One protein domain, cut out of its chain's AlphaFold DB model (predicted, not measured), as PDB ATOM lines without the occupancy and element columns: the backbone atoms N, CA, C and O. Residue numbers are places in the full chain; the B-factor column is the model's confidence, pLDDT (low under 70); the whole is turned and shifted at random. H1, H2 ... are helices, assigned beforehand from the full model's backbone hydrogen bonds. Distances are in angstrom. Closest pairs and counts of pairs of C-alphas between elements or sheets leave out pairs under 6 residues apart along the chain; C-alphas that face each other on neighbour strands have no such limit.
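AT A GLANCE: This is residues 208 to 292 of the 377 residues of an uncharacterized protein of Paramicrosporidium saccamoebae (UniProt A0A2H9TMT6). Two helical hairpins, H1 with H2 and H3 with H4, lie side by side in a small helical block, with H1 and H4 at opposite corners. After H4, a tail with no named element, residues 276 to 292, runs back over the outside past H3 toward the H1 side. The printed part has 85 residues with four named helices, H1 H2 H3 H4 along the chain, and no named strand; its class is all helix. It is compact, with a radius of gyration of the C-alphas of 12.0 A, and spans 33 by 25 by 25 A.

HOW THE PARTS SIT: H1, residues 209 to 222, touches H2, residues 227 to 240, at a shallow tilt of 9 degrees, opposite ways, as a hairpin; their closest C-alphas, of Ile 216 and Thr 234, are 6.3 A apart. H3, residues 245 to 258, touches H1 at 17 degrees, a shallow tilt, running the same way; their closest C-alphas, of Val 213 and Leu 251, are 5.4 A apart. H2 and H3 are close but not clearly touching. H1, H2 and H3 form an up and down bundle, each helix running against the one before it. H4, residues 263 to 275, makes a hairpin with H3, and their closest C-alphas, of Cys 252 and Leu 269, are 5.8 A apart. H2 and H4 are near each other, while H1 and H4 are apart. Every O i to N i+4 pair is within hydrogen-bond range in H1, H2 and H3; in H4, 7 of 9 are.

IN THESE COORDINATES: H1 begins at C-alpha 209 (-9.289, -3.641, -25.627) and is 20.4 A long. H2 measures 20.0 A and H3 19.8 A. H4, 18.9 A, ends at C-alpha 275 (-26.609, -1.045, -32.286).

THE WHOLE: The C-alphas farthest apart, of Arg 278 and Asp 292, are 34.8 A apart. The printed part has no cut, and its three links between helices are tight. Residues 278 to 292 have pLDDT under 70.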
ATOM      1  N   LYS A 208      -8.312  -6.924 -22.075       88.06
ATOM      2  CA  LYS A 208      -9.219  -5.836 -22.469       88.06
ATOM      3  C   LYS A 208      -8.770  -5.229 -23.806       88.06
ATOM      4  O   LYS A 208      -7.688  -5.555 -24.294       88.06
ATOM      5  N   GLY A 209      -9.594  -4.354 -24.384       89.50
ATOM      6  CA  GLY A 209      -9.289  -3.641 -25.627       89.50
ATOM      7  C   GLY A 209      -8.939  -4.565 -26.799       89.50
ATOM      8  O   GLY A 209      -9.481  -5.664 -26.925       89.50
ATOM      9  N   MET A 210      -7.999  -4.132 -27.648       86.69
ATOM     10  CA  MET A 210      -7.570  -4.881 -28.842       86.69
ATOM     11  C   MET A 210      -6.986  -6.263 -28.537       86.69
ATOM     12  O   MET A 210      -7.167  -7.187 -29.323       86.69
ATOM     13  N   GLU A 211      -6.331  -6.438 -27.388       83.62
ATOM     14  CA  GLU A 211      -5.732  -7.725 -27.006       83.62
ATOM     15  C   GLU A 211      -6.806  -8.806 -26.832       83.62
ATOM     16  O   GLU A 211      -6.618  -9.964 -27.204       83.62
ATOM     17  N   LEU A 212      -7.960  -8.411 -26.287       90.06
ATOM     18  CA  LEU A 212      -9.109  -9.290 -26.148       90.06
ATOM     19  C   LEU A 212      -9.734  -9.606 -27.511       90.06
ATOM     20  O   LEU A 212     -10.079 -10.757 -27.756       90.06
ATOM     21  N   VAL A 213      -9.833  -8.618 -28.410       90.69
ATOM     22  CA  VAL A 213     -10.328  -8.819 -29.785       90.69
ATOM     23  C   VAL A 213      -9.487  -9.869 -30.514       90.69
ATOM     24  O   VAL A 213     -10.028 -10.844 -31.037       90.69
ATOM     25  N   ASP A 214      -8.167  -9.698 -30.495       87.56
ATOM     26  CA  ASP A 214      -7.222 -10.609 -31.140       87.56
ATOM     27  C   ASP A 214      -7.288 -12.022 -30.550       87.56
ATOM     28  O   ASP A 214      -7.307 -13.006 -31.291       87.56
ATOM     29  N   LEU A 215      -7.390 -12.142 -29.223       88.25
ATOM     30  CA  LEU A 215      -7.521 -13.445 -28.576       88.25
ATOM     31  C   LEU A 215      -8.825 -14.157 -28.949       88.25
ATOM     32  O   LEU A 215      -8.801 -15.366 -29.174       88.25
ATOM     33  N   ILE A 216      -9.958 -13.451 -29.022       93.50
ATOM     34  CA  ILE A 216     -11.222 -14.084 -29.416       93.50
ATOM     35  C   ILE A 216     -11.136 -14.580 -30.859       93.50
ATOM     36  O   ILE A 216     -11.434 -15.747 -31.099       93.50
ATOM     37  N   ARG A 217     -10.647 -13.763 -31.800       92.19
ATOM     38  CA  ARG A 217     -10.415 -14.205 -33.189       92.19
ATOM     39  C   ARG A 217      -9.547 -15.462 -33.239       92.19
ATOM     40  O   ARG A 217      -9.878 -16.438 -33.911       92.19
ATOM     41  N   PHE A 218      -8.474 -15.487 -32.447       89.12
ATOM     42  CA  PHE A 218      -7.616 -16.661 -32.345       89.12
ATOM     43  C   PHE A 218      -8.347 -17.891 -31.782       89.12
ATOM     44  O   PHE A 218      -8.218 -18.984 -32.332       89.12
ATOM     45  N   ILE A 219      -9.137 -17.734 -30.716       91.62
ATOM     46  CA  ILE A 219      -9.926 -18.817 -30.111       91.62
ATOM     47  C   ILE A 219     -10.844 -19.472 -31.147       91.62
ATOM     48  O   ILE A 219     -10.903 -20.703 -31.213       91.62
ATOM     49  N   TRP A 220     -11.512 -18.668 -31.975       93.12
ATOM     50  CA  TRP A 220     -12.384 -19.163 -33.037       93.12
ATOM     51  C   TRP A 220     -11.619 -19.901 -34.133       93.12
ATOM     52  O   TRP A 220     -12.015 -20.997 -34.525       93.12
ATOM     53  N   LYS A 221     -10.474 -19.360 -34.562       90.62
ATOM     54  CA  LYS A 221      -9.616 -19.985 -35.577       90.62
ATOM     55  C   LYS A 221      -8.945 -21.278 -35.098       90.62
ATOM     56  O   LYS A 221      -8.731 -22.186 -35.894       90.62
ATOM     57  N   SER A 222      -8.581 -21.360 -33.817       87.50
ATOM     58  CA  SER A 222      -7.750 -22.448 -33.277       87.50
ATOM     59  C   SER A 222      -8.460 -23.803 -33.180       87.50
ATOM     60  O   SER A 222      -7.792 -24.832 -33.176       87.50
ATOM     61  N   GLY A 223      -9.790 -23.821 -33.036       87.88
ATOM     62  CA  GLY A 223     -10.566 -25.051 -32.819       87.88
ATOM     63  C   GLY A 223     -10.251 -25.812 -31.517       87.88
ATOM     64  O   GLY A 223     -10.766 -26.909 -31.313       87.88
ATOM     65  N   VAL A 224      -9.416 -25.257 -30.628       88.19
ATOM     66  CA  VAL A 224      -8.998 -25.909 -29.372       88.19
ATOM     67  C   VAL A 224     -10.145 -25.967 -28.363       88.19
ATOM     68  O   VAL A 224     -10.318 -26.973 -27.667       88.19
ATOM     69  N   LEU A 225     -10.907 -24.872 -28.262       90.31
ATOM     70  CA  LEU A 225     -12.027 -24.742 -27.335       90.31
ATOM     71  C   LEU A 225     -13.309 -25.272 -27.972       90.31
ATOM     72  O   LEU A 225     -13.596 -24.993 -29.134       90.31
ATOM     73  N   ASP A 226     -14.100 -25.991 -27.175       90.81
ATOM     74  CA  ASP A 226     -15.411 -26.465 -27.603       90.81
ATOM     75  C   ASP A 226     -16.330 -25.288 -27.930       90.81
ATOM     76  O   ASP A 226     -16.209 -24.191 -27.370       90.81
ATOM     77  N   ARG A 227     -17.305 -25.548 -28.802       91.25
ATOM     78  CA  ARG A 227     -18.179 -24.511 -29.336       91.25
ATOM     79  C   ARG A 227     -18.833 -23.659 -28.250       91.25
ATOM     80  O   ARG A 227     -18.774 -22.439 -28.327       91.25
ATOM     81  N   GLY A 228     -19.412 -24.282 -27.222       90.06
ATOM     82  CA  GLY A 228     -20.045 -23.551 -26.117       90.06
ATOM     83  C   GLY A 228     -19.093 -22.559 -25.441       90.06
ATOM     84  O   GLY A 228     -19.445 -21.403 -25.238       90.06
ATOM     85  N   ILE A 229     -17.843 -22.967 -25.210       89.44
ATOM     86  CA  ILE A 229     -16.822 -22.129 -24.571       89.44
ATOM     87  C   ILE A 229     -16.401 -20.975 -25.485       89.44
ATOM     88  O   ILE A 229     -16.202 -19.861 -25.002       89.44
ATOM     89  N   GLN A 230     -16.293 -21.205 -26.797       92.56
ATOM     90  CA  GLN A 230     -16.030 -20.132 -27.764       92.56
ATOM     91  C   GLN A 230     -17.129 -19.064 -27.711       92.56
ATOM     92  O   GLN A 230     -16.826 -17.867 -27.643       92.56
ATOM     93  N   LEU A 231     -18.398 -19.487 -27.688       92.69
ATOM     94  CA  LEU A 231     -19.542 -18.580 -27.580       92.69
ATOM     95  C   LEU A 231     -19.492 -17.778 -26.275       92.69
ATOM     96  O   LEU A 231     -19.602 -16.552 -26.307       92.69
ATOM     97  N   ASP A 232     -19.249 -18.446 -25.149       89.88
ATOM     98  CA  ASP A 232     -19.174 -17.809 -23.833       89.88
ATOM     99  C   ASP A 232     -18.031 -16.792 -23.743       89.88
ATOM    100  O   ASP A 232     -18.236 -15.662 -23.288       89.88
ATOM    101  N   CYS A 233     -16.840 -17.150 -24.233       91.88
ATOM    102  CA  CYS A 233     -15.697 -16.237 -24.301       91.88
ATOM    103  C   CYS A 233     -16.028 -15.004 -25.148       91.88
ATOM    104  O   CYS A 233     -15.699 -13.882 -24.771       91.88
ATOM    105  N   THR A 234     -16.728 -15.204 -26.264       94.44
ATOM    106  CA  THR A 234     -17.123 -14.133 -27.186       94.44
ATOM    107  C   THR A 234     -18.140 -13.194 -26.553       94.44
ATOM    108  O   THR A 234     -17.953 -11.979 -26.562       94.44
ATOM    109  N   LEU A 235     -19.200 -13.734 -25.949       92.56
ATOM    110  CA  LEU A 235     -20.218 -12.943 -25.255       92.56
ATOM    111  C   LEU A 235     -19.618 -12.152 -24.091       92.56
ATOM    112  O   LEU A 235     -19.927 -10.971 -23.916       92.56
ATOM    113  N   ARG A 236     -18.726 -12.782 -23.320       92.00
ATOM    114  CA  ARG A 236     -17.974 -12.100 -22.266       92.00
ATOM    115  C   ARG A 236     -17.125 -10.975 -22.842       92.00
ATOM    116  O   ARG A 236     -17.158  -9.876 -22.296       92.00
ATOM    117  N   ALA A 237     -16.397 -11.229 -23.927       93.38
ATOM    118  CA  ALA A 237     -15.578 -10.209 -24.559       93.38
ATOM    119  C   ALA A 237     -16.414  -9.001 -24.984       93.38
ATOM    120  O   ALA A 237     -16.040  -7.877 -24.673       93.38
ATOM    121  N   PHE A 238     -17.598  -9.216 -25.561       93.25
ATOM    122  CA  PHE A 238     -18.522  -8.122 -25.865       93.25
ATOM    123  C   PHE A 238     -18.932  -7.315 -24.639       93.25
ATOM    124  O   PHE A 238     -18.947  -6.092 -24.704       93.25
ATOM    125  N   LYS A 239     -19.237  -7.981 -23.523       91.44
ATOM    126  CA  LYS A 239     -19.556  -7.292 -22.267       91.44
ATOM    127  C   LYS A 239     -18.367  -6.475 -21.751       91.44
ATOM    128  O   LYS A 239     -18.542  -5.366 -21.268       91.44
ATOM    129  N   CYS A 240     -17.150  -7.004 -21.862       91.31
ATOM    130  CA  CYS A 240     -15.936  -6.289 -21.463       91.31
ATOM    131  C   CYS A 240     -15.604  -5.106 -22.384       91.31
ATOM    132  O   CYS A 240     -15.037  -4.128 -21.911       91.31
ATOM    133  N   LEU A 241     -15.959  -5.191 -23.668       93.69
ATOM    134  CA  LEU A 241     -15.734  -4.152 -24.677       93.69
ATOM    135  C   LEU A 241     -16.917  -3.177 -24.811       93.69
ATOM    136  O   LEU A 241     -16.901  -2.324 -25.693       93.69
ATOM    137  N   GLU A 242     -17.937  -3.268 -23.953       90.69
ATOM    138  CA  GLU A 242     -19.122  -2.399 -24.008       90.69
ATOM    139  C   GLU A 242     -18.765  -0.915 -23.815       90.69
ATOM    140  O   GLU A 242     -19.354  -0.044 -24.451       90.69
ATOM    141  N   SER A 243     -17.734  -0.626 -23.015       91.25
ATOM    142  CA  SER A 243     -17.175   0.723 -22.851       91.25
ATOM    143  C   SER A 243     -16.278   1.178 -24.011       91.25
ATOM    144  O   SER A 243     -15.856   2.331 -24.039       91.25
ATOM    145  N   GLU A 244     -15.953   0.292 -24.954       93.38
ATOM    146  CA  GLU A 244     -15.016   0.520 -26.059       93.38
ATOM    147  C   GLU A 244     -15.677   0.147 -27.405       93.38
ATOM    148  O   GLU A 244     -15.311  -0.852 -28.038       93.38
ATOM    149  N   PRO A 245     -16.655   0.939 -27.888       90.38
ATOM    150  CA  PRO A 245     -17.520   0.559 -29.010       90.38
ATOM    151  C   PRO A 245     -16.754   0.285 -30.311       90.38
ATOM    152  O   PRO A 245     -17.152  -0.589 -31.078       90.38
ATOM    153  N   MET A 246     -15.629   0.972 -30.544       89.62
ATOM    154  CA  MET A 246     -14.761   0.716 -31.701       89.62
ATOM    155  C   MET A 246     -14.141  -0.688 -31.662       89.62
ATOM    156  O   MET A 246     -14.080  -1.359 -32.691       89.62
ATOM    157  N   MET A 247     -13.754  -1.176 -30.480       91.25
ATOM    158  CA  MET A 247     -13.163  -2.508 -30.305       91.25
ATOM    159  C   MET A 247     -14.221  -3.604 -30.413       91.25
ATOM    160  O   MET A 247     -14.014  -4.603 -31.102       91.25
ATOM    161  N   ALA A 248     -15.391  -3.393 -29.801       92.19
ATOM    162  CA  ALA A 248     -16.533  -4.291 -29.962       92.19
ATOM    163  C   ALA A 248     -16.949  -4.402 -31.440       92.19
ATOM    164  O   ALA A 248     -17.169  -5.501 -31.951       92.19
ATOM    165  N   LYS A 249     -16.996  -3.271 -32.155       90.50
ATOM    166  CA  LYS A 249     -17.281  -3.235 -33.593       90.50
ATOM    167  C   LYS A 249     -16.216  -3.976 -34.400       90.50
ATOM    168  O   LYS A 249     -16.578  -4.787 -35.248       90.50
ATOM    169  N   SER A 250     -14.932  -3.748 -34.112       89.88
ATOM    170  CA  SER A 250     -13.818  -4.459 -34.752       89.88
ATOM    171  C   SER A 250     -13.949  -5.979 -34.595       89.88
ATOM    172  O   SER A 250     -13.862  -6.705 -35.584       89.88
ATOM    173  N   LEU A 251     -14.273  -6.458 -33.387       92.56
ATOM    174  CA  LEU A 251     -14.506  -7.879 -33.127       92.56
ATOM    175  C   LEU A 251     -15.692  -8.438 -33.927       92.56
ATOM    176  O   LEU A 251     -15.564  -9.503 -34.524       92.56
ATOM    177  N   CYS A 252     -16.827  -7.727 -33.969       92.50
ATOM    178  CA  CYS A 252     -17.984  -8.138 -34.774       92.50
ATOM    179  C   CYS A 252     -17.617  -8.302 -36.249       92.50
ATOM    180  O   CYS A 252     -17.946  -9.320 -36.852       92.50
ATOM    181  N   VAL A 253     -16.955  -7.295 -36.828       90.31
ATOM    182  CA  VAL A 253     -16.581  -7.300 -38.246       90.31
ATOM    183  C   VAL A 253     -15.595  -8.426 -38.530       90.31
ATOM    184  O   VAL A 253     -15.806  -9.184 -39.471       90.31
ATOM    185  N   ALA A 254     -14.569  -8.590 -37.690       91.06
ATOM    186  CA  ALA A 254     -13.598  -9.662 -37.846       91.06
ATOM    187  C   ALA A 254     -14.255 -11.048 -37.815       91.06
ATOM    188  O   ALA A 254     -14.030 -11.831 -38.730       91.06
ATOM    189  N   LEU A 255     -15.118 -11.327 -36.833       93.69
ATOM    190  CA  LEU A 255     -15.786 -12.627 -36.727       93.69
ATOM    191  C   LEU A 255     -16.766 -12.890 -37.881       93.69
ATOM    192  O   LEU A 255     -16.831 -14.014 -38.363       93.69
ATOM    193  N   LEU A 256     -17.493 -11.871 -38.357       92.25
ATOM    194  CA  LEU A 256     -18.373 -11.999 -39.529       92.25
ATOM    195  C   LEU A 256     -17.584 -12.267 -40.819       92.25
ATOM    196  O   LEU A 256     -18.035 -13.035 -41.662       92.25
ATOM    197  N   CYS A 257     -16.414 -11.645 -40.977       90.56
ATOM    198  CA  CYS A 257     -15.550 -11.866 -42.137       90.56
ATOM    199  C   CYS A 257     -14.829 -13.220 -42.086       90.56
ATOM    200  O   CYS A 257     -14.683 -13.870 -43.116       90.56
ATOM    201  N   GLU A 258     -14.350 -13.635 -40.911       91.69
ATOM    202  CA  GLU A 258     -13.578 -14.873 -40.731       91.69
ATOM    203  C   GLU A 258     -14.464 -16.126 -40.699       91.69
ATOM    204  O   GLU A 258     -13.995 -17.214 -41.033       91.69
ATOM    205  N   HIS A 259     -15.741 -15.983 -40.326       93.00
ATOM    206  CA  HIS A 259     -16.681 -17.093 -40.154       93.00
ATOM    207  C   HIS A 259     -18.068 -16.784 -40.761       93.00
ATOM    208  O   HIS A 259     -19.067 -16.760 -40.034       93.00
ATOM    209  N   PRO A 260     -18.160 -16.563 -42.087       92.81
ATOM    210  CA  PRO A 260     -19.401 -16.140 -42.748       92.81
ATOM    211  C   PRO A 260     -20.505 -17.211 -42.744       92.81
ATOM    212  O   PRO A 260     -21.686 -16.890 -42.820       92.81
ATOM    213  N   ASP A 261     -20.154 -18.490 -42.627       94.94
ATOM    214  CA  ASP A 261     -21.143 -19.579 -42.628       94.94
ATOM    215  C   ASP A 261     -21.721 -19.860 -41.230       94.94
ATOM    216  O   ASP A 261     -22.579 -20.726 -41.038       94.94
ATOM    217  N   ASP A 262     -21.253 -19.133 -40.214       94.56
ATOM    218  CA  ASP A 262     -21.622 -19.384 -38.836       94.56
ATOM    219  C   ASP A 262     -22.940 -18.696 -38.446       94.56
ATOM    220  O   ASP A 262     -23.012 -17.495 -38.165       94.56
ATOM    221  N   ILE A 263     -24.004 -19.498 -38.366       94.12
ATOM    222  CA  ILE A 263     -25.369 -19.035 -38.067       94.12
ATOM    223  C   ILE A 263     -25.443 -18.270 -36.738       94.12
ATOM    224  O   ILE A 263     -26.191 -17.295 -36.618       94.12
ATOM    225  N   TRP A 264     -24.692 -18.699 -35.716       94.19
ATOM    226  CA  TRP A 264     -24.731 -18.039 -34.412       94.19
ATOM    227  C   TRP A 264     -24.077 -16.659 -34.483       94.19
ATOM    228  O   TRP A 264     -24.660 -15.701 -33.969       94.19
ATOM    229  N   ILE A 265     -22.922 -16.545 -35.152       91.69
ATOM    230  CA  ILE A 265     -22.233 -15.266 -35.369       91.69
ATOM    231  C   ILE A 265     -23.162 -14.306 -36.103       91.69
ATOM    232  O   ILE A 265     -23.388 -13.194 -35.628       91.69
ATOM    233  N   HIS A 266     -23.777 -14.745 -37.200       90.06
ATOM    234  CA  HIS A 266     -24.715 -13.913 -37.949       90.06
ATOM    235  C   HIS A 266     -25.890 -13.452 -37.089       90.06
ATOM    236  O   HIS A 266     -26.198 -12.263 -37.033       90.06
ATOM    237  N   ARG A 267     -26.532 -14.362 -36.357       90.88
ATOM    238  CA  ARG A 267     -27.708 -14.014 -35.553       90.88
ATOM    239  C   ARG A 267     -27.374 -13.069 -34.394       90.88
ATOM    240  O   ARG A 267     -28.127 -12.133 -34.128       90.88
ATOM    241  N   GLN A 268     -26.273 -13.319 -33.688       89.62
ATOM    242  CA  GLN A 268     -25.937 -12.594 -32.461       89.62
ATOM    243  C   GLN A 268     -25.133 -11.321 -32.717       89.62
ATOM    244  O   GLN A 268     -25.376 -10.306 -32.066       89.62
ATOM    245  N   LEU A 269     -24.189 -11.338 -33.659       86.56
ATOM    246  CA  LEU A 269     -23.301 -10.196 -33.881       86.56
ATOM    247  C   LEU A 269     -23.921  -9.151 -34.799       86.56
ATOM    248  O   LEU A 269     -23.660  -7.967 -34.614       86.56
ATOM    249  N   PHE A 270     -24.792  -9.545 -35.731       82.38
ATOM    250  CA  PHE A 270     -25.436  -8.593 -36.638       82.38
ATOM    251  C   PHE A 270     -26.362  -7.620 -35.892       82.38
ATOM    252  O   PHE A 270     -26.347  -6.418 -36.154       82.38
ATOM    253  N   SER A 271     -27.106  -8.112 -34.894       82.94
ATOM    254  CA  SER A 271     -27.935  -7.258 -34.028       82.94
ATOM    255  C   SER A 271     -27.089  -6.280 -33.202       82.94
ATOM    256  O   SER A 271     -27.411  -5.094 -33.121       82.94
ATOM    257  N   LYS A 272     -25.955  -6.742 -32.656       83.06
ATOM    258  CA  LYS A 272     -24.998  -5.898 -31.923       83.06
ATOM    259  C   LYS A 272     -24.326  -4.862 -32.823       83.06
ATOM    260  O   LYS A 272     -24.161  -3.719 -32.414       83.06
ATOM    261  N   LEU A 273     -23.972  -5.230 -34.050       83.44
ATOM    262  CA  LEU A 273     -23.363  -4.320 -35.017       83.44
ATOM    263  C   LEU A 273     -24.326  -3.194 -35.415       83.44
ATOM    264  O   LEU A 273     -23.911  -2.041 -35.503       83.44
ATOM    265  N   ALA A 274     -25.614  -3.507 -35.590       83.25
ATOM    266  CA  ALA A 274     -26.641  -2.502 -35.860       83.25
ATOM    267  C   ALA A 274     -26.764  -1.473 -34.722       83.25
ATOM    268  O   ALA A 274     -26.936  -0.284 -34.995       83.25
ATOM    269  N   TYR A 275     -26.620  -1.914 -33.467       83.31
ATOM    270  CA  TYR A 275     -26.609  -1.045 -32.286       83.31
ATOM    271  C   TYR A 275     -25.350  -0.161 -32.201       83.31
ATOM    272  O   TYR A 275     -25.435   0.996 -31.803       83.31
ATOM    273  N   LEU A 276     -24.189  -0.667 -32.630       82.19
ATOM    274  CA  LEU A 276     -22.897   0.039 -32.579       82.19
ATOM    275  C   LEU A 276     -22.677   1.063 -33.720       82.19
ATOM    276  O   LEU A 276     -21.621   1.691 -33.781       82.19
ATOM    277  N   GLY A 277     -23.655   1.255 -34.614       77.25
ATOM    278  CA  GLY A 277     -23.628   2.262 -35.684       77.25
ATOM    279  C   GLY A 277     -23.189   1.727 -37.059       77.25
ATOM    280  O   GLY A 277     -22.155   1.068 -37.202       77.25
ATOM    281  N   ARG A 278     -23.984   2.058 -38.094       62.03
ATOM    282  CA  ARG A 278     -23.964   1.449 -39.444       62.03
ATOM    283  C   ARG A 278     -22.771   1.780 -40.340       62.03
ATOM    284  O   ARG A 278     -22.591   1.075 -41.328       62.03
ATOM    285  N   GLU A 279     -21.968   2.807 -40.060       63.53
ATOM    286  CA  GLU A 279     -20.870   3.167 -40.971       63.53
ATOM    287  C   GLU A 279     -19.712   2.166 -40.864       63.53
ATOM    288  O   GLU A 279     -18.770   2.320 -40.088       63.53
ATOM    289  N   LEU A 280     -19.825   1.077 -41.619       54.09
ATOM    290  CA  LEU A 280     -18.778   0.101 -41.887       54.09
ATOM    291  C   LEU A 280     -17.799   0.705 -42.893       54.09
ATOM    292  O   LEU A 280     -17.829   0.386 -44.079       54.09
ATOM    293  N   LYS A 281     -16.890   1.562 -42.430       59.59
ATOM    294  CA  LYS A 281     -15.590   1.596 -43.097       59.59
ATOM    295  C   LYS A 281     -14.876   0.336 -42.637       59.59
ATOM    296  O   LYS A 281     -14.475   0.247 -41.480       59.59
ATOM    297  N   LEU A 282     -14.835  -0.668 -43.515       57.31
ATOM    298  CA  LEU A 282     -13.941  -1.815 -43.378       57.31
ATOM    299  C   LEU A 282     -12.516  -1.251 -43.439       57.31
ATOM    300  O   LEU A 282     -11.877  -1.221 -44.487       57.31
ATOM    301  N   GLU A 283     -12.036  -0.694 -42.332       56.41
ATOM    302  CA  GLU A 283     -10.613  -0.463 -42.184       56.41
ATOM    303  C   GLU A 283      -9.961  -1.836 -42.283       56.41
ATOM    304  O   GLU A 283     -10.378  -2.775 -41.602       56.41
ATOM    305  N   SER A 284      -9.026  -1.954 -43.228       52.72
ATOM    306  CA  SER A 284      -8.281  -3.169 -43.549       52.72
ATOM    307  C   SER A 284      -7.989  -3.960 -42.277       52.72
ATOM    308  O   SER A 284      -7.114  -3.585 -41.492       52.72
ATOM    309  N   ILE A 285      -8.718  -5.061 -42.086       58.69
ATOM    310  CA  ILE A 285      -8.488  -5.982 -40.982       58.69
ATOM    311  C   ILE A 285      -7.098  -6.553 -41.215       58.69
ATOM    312  O   ILE A 285      -6.892  -7.355 -42.126       58.69
ATOM    313  N   VAL A 286      -6.123  -6.093 -40.432       60.41
ATOM    314  CA  VAL A 286      -4.753  -6.585 -40.545       60.41
ATOM    315  C   VAL A 286      -4.796  -8.101 -40.306       60.41
ATOM    316  O   VAL A 286      -5.330  -8.529 -39.270       60.41
ATOM    317  N   PRO A 287      -4.282  -8.919 -41.247       57.31
ATOM    318  CA  PRO A 287      -4.228 -10.363 -41.085       57.31
ATOM    319  C   PRO A 287      -3.563 -10.715 -39.758       57.31
ATOM    320  O   PRO A 287      -2.510 -10.178 -39.406       57.31
ATOM    321  N   HIS A 288      -4.209 -11.589 -38.993       56.97
ATOM    322  CA  HIS A 288      -3.673 -12.031 -37.717       56.97
ATOM    323  C   HIS A 288      -2.528 -13.019 -37.982       56.97
ATOM    324  O   HIS A 288      -2.749 -14.069 -38.593       56.97
ATOM    325  N   GLU A 289      -1.311 -12.682 -37.542       60.22
ATOM    326  CA  GLU A 289      -0.202 -13.639 -37.501       60.22
ATOM    327  C   GLU A 289      -0.635 -14.842 -36.662       60.22
ATOM    328  O   GLU A 289      -1.158 -14.696 -35.557       60.22
ATOM    329  N   THR A 290      -0.465 -16.042 -37.207       60.75
ATOM    330  CA  THR A 290      -0.816 -17.282 -36.519       60.75
ATOM    331  C   THR A 290      -0.004 -17.407 -35.239       60.75
ATOM    332  O   THR A 290       1.213 -17.571 -35.268       60.75
ATOM    333  N   LEU A 291      -0.704 -17.333 -34.111       62.81
ATOM    334  CA  LEU A 291      -0.178 -17.649 -32.795       62.81
ATOM    335  C   LEU A 291       0.250 -19.122 -32.799       62.81
ATOM    336  O   LEU A 291      -0.588 -20.024 -32.840       62.81
ATOM    337  N   ASP A 292       1.560 -19.362 -32.821       69.19
ATOM    338  CA  ASP A 292       2.098 -20.717 -32.821       69.19
ATOM    339  C   ASP A 292       2.076 -21.292 -31.403       69.19
ATOM    340  O   ASP A 292       2.958 -21.048 -30.573       69.19
TER     341      ASP A 292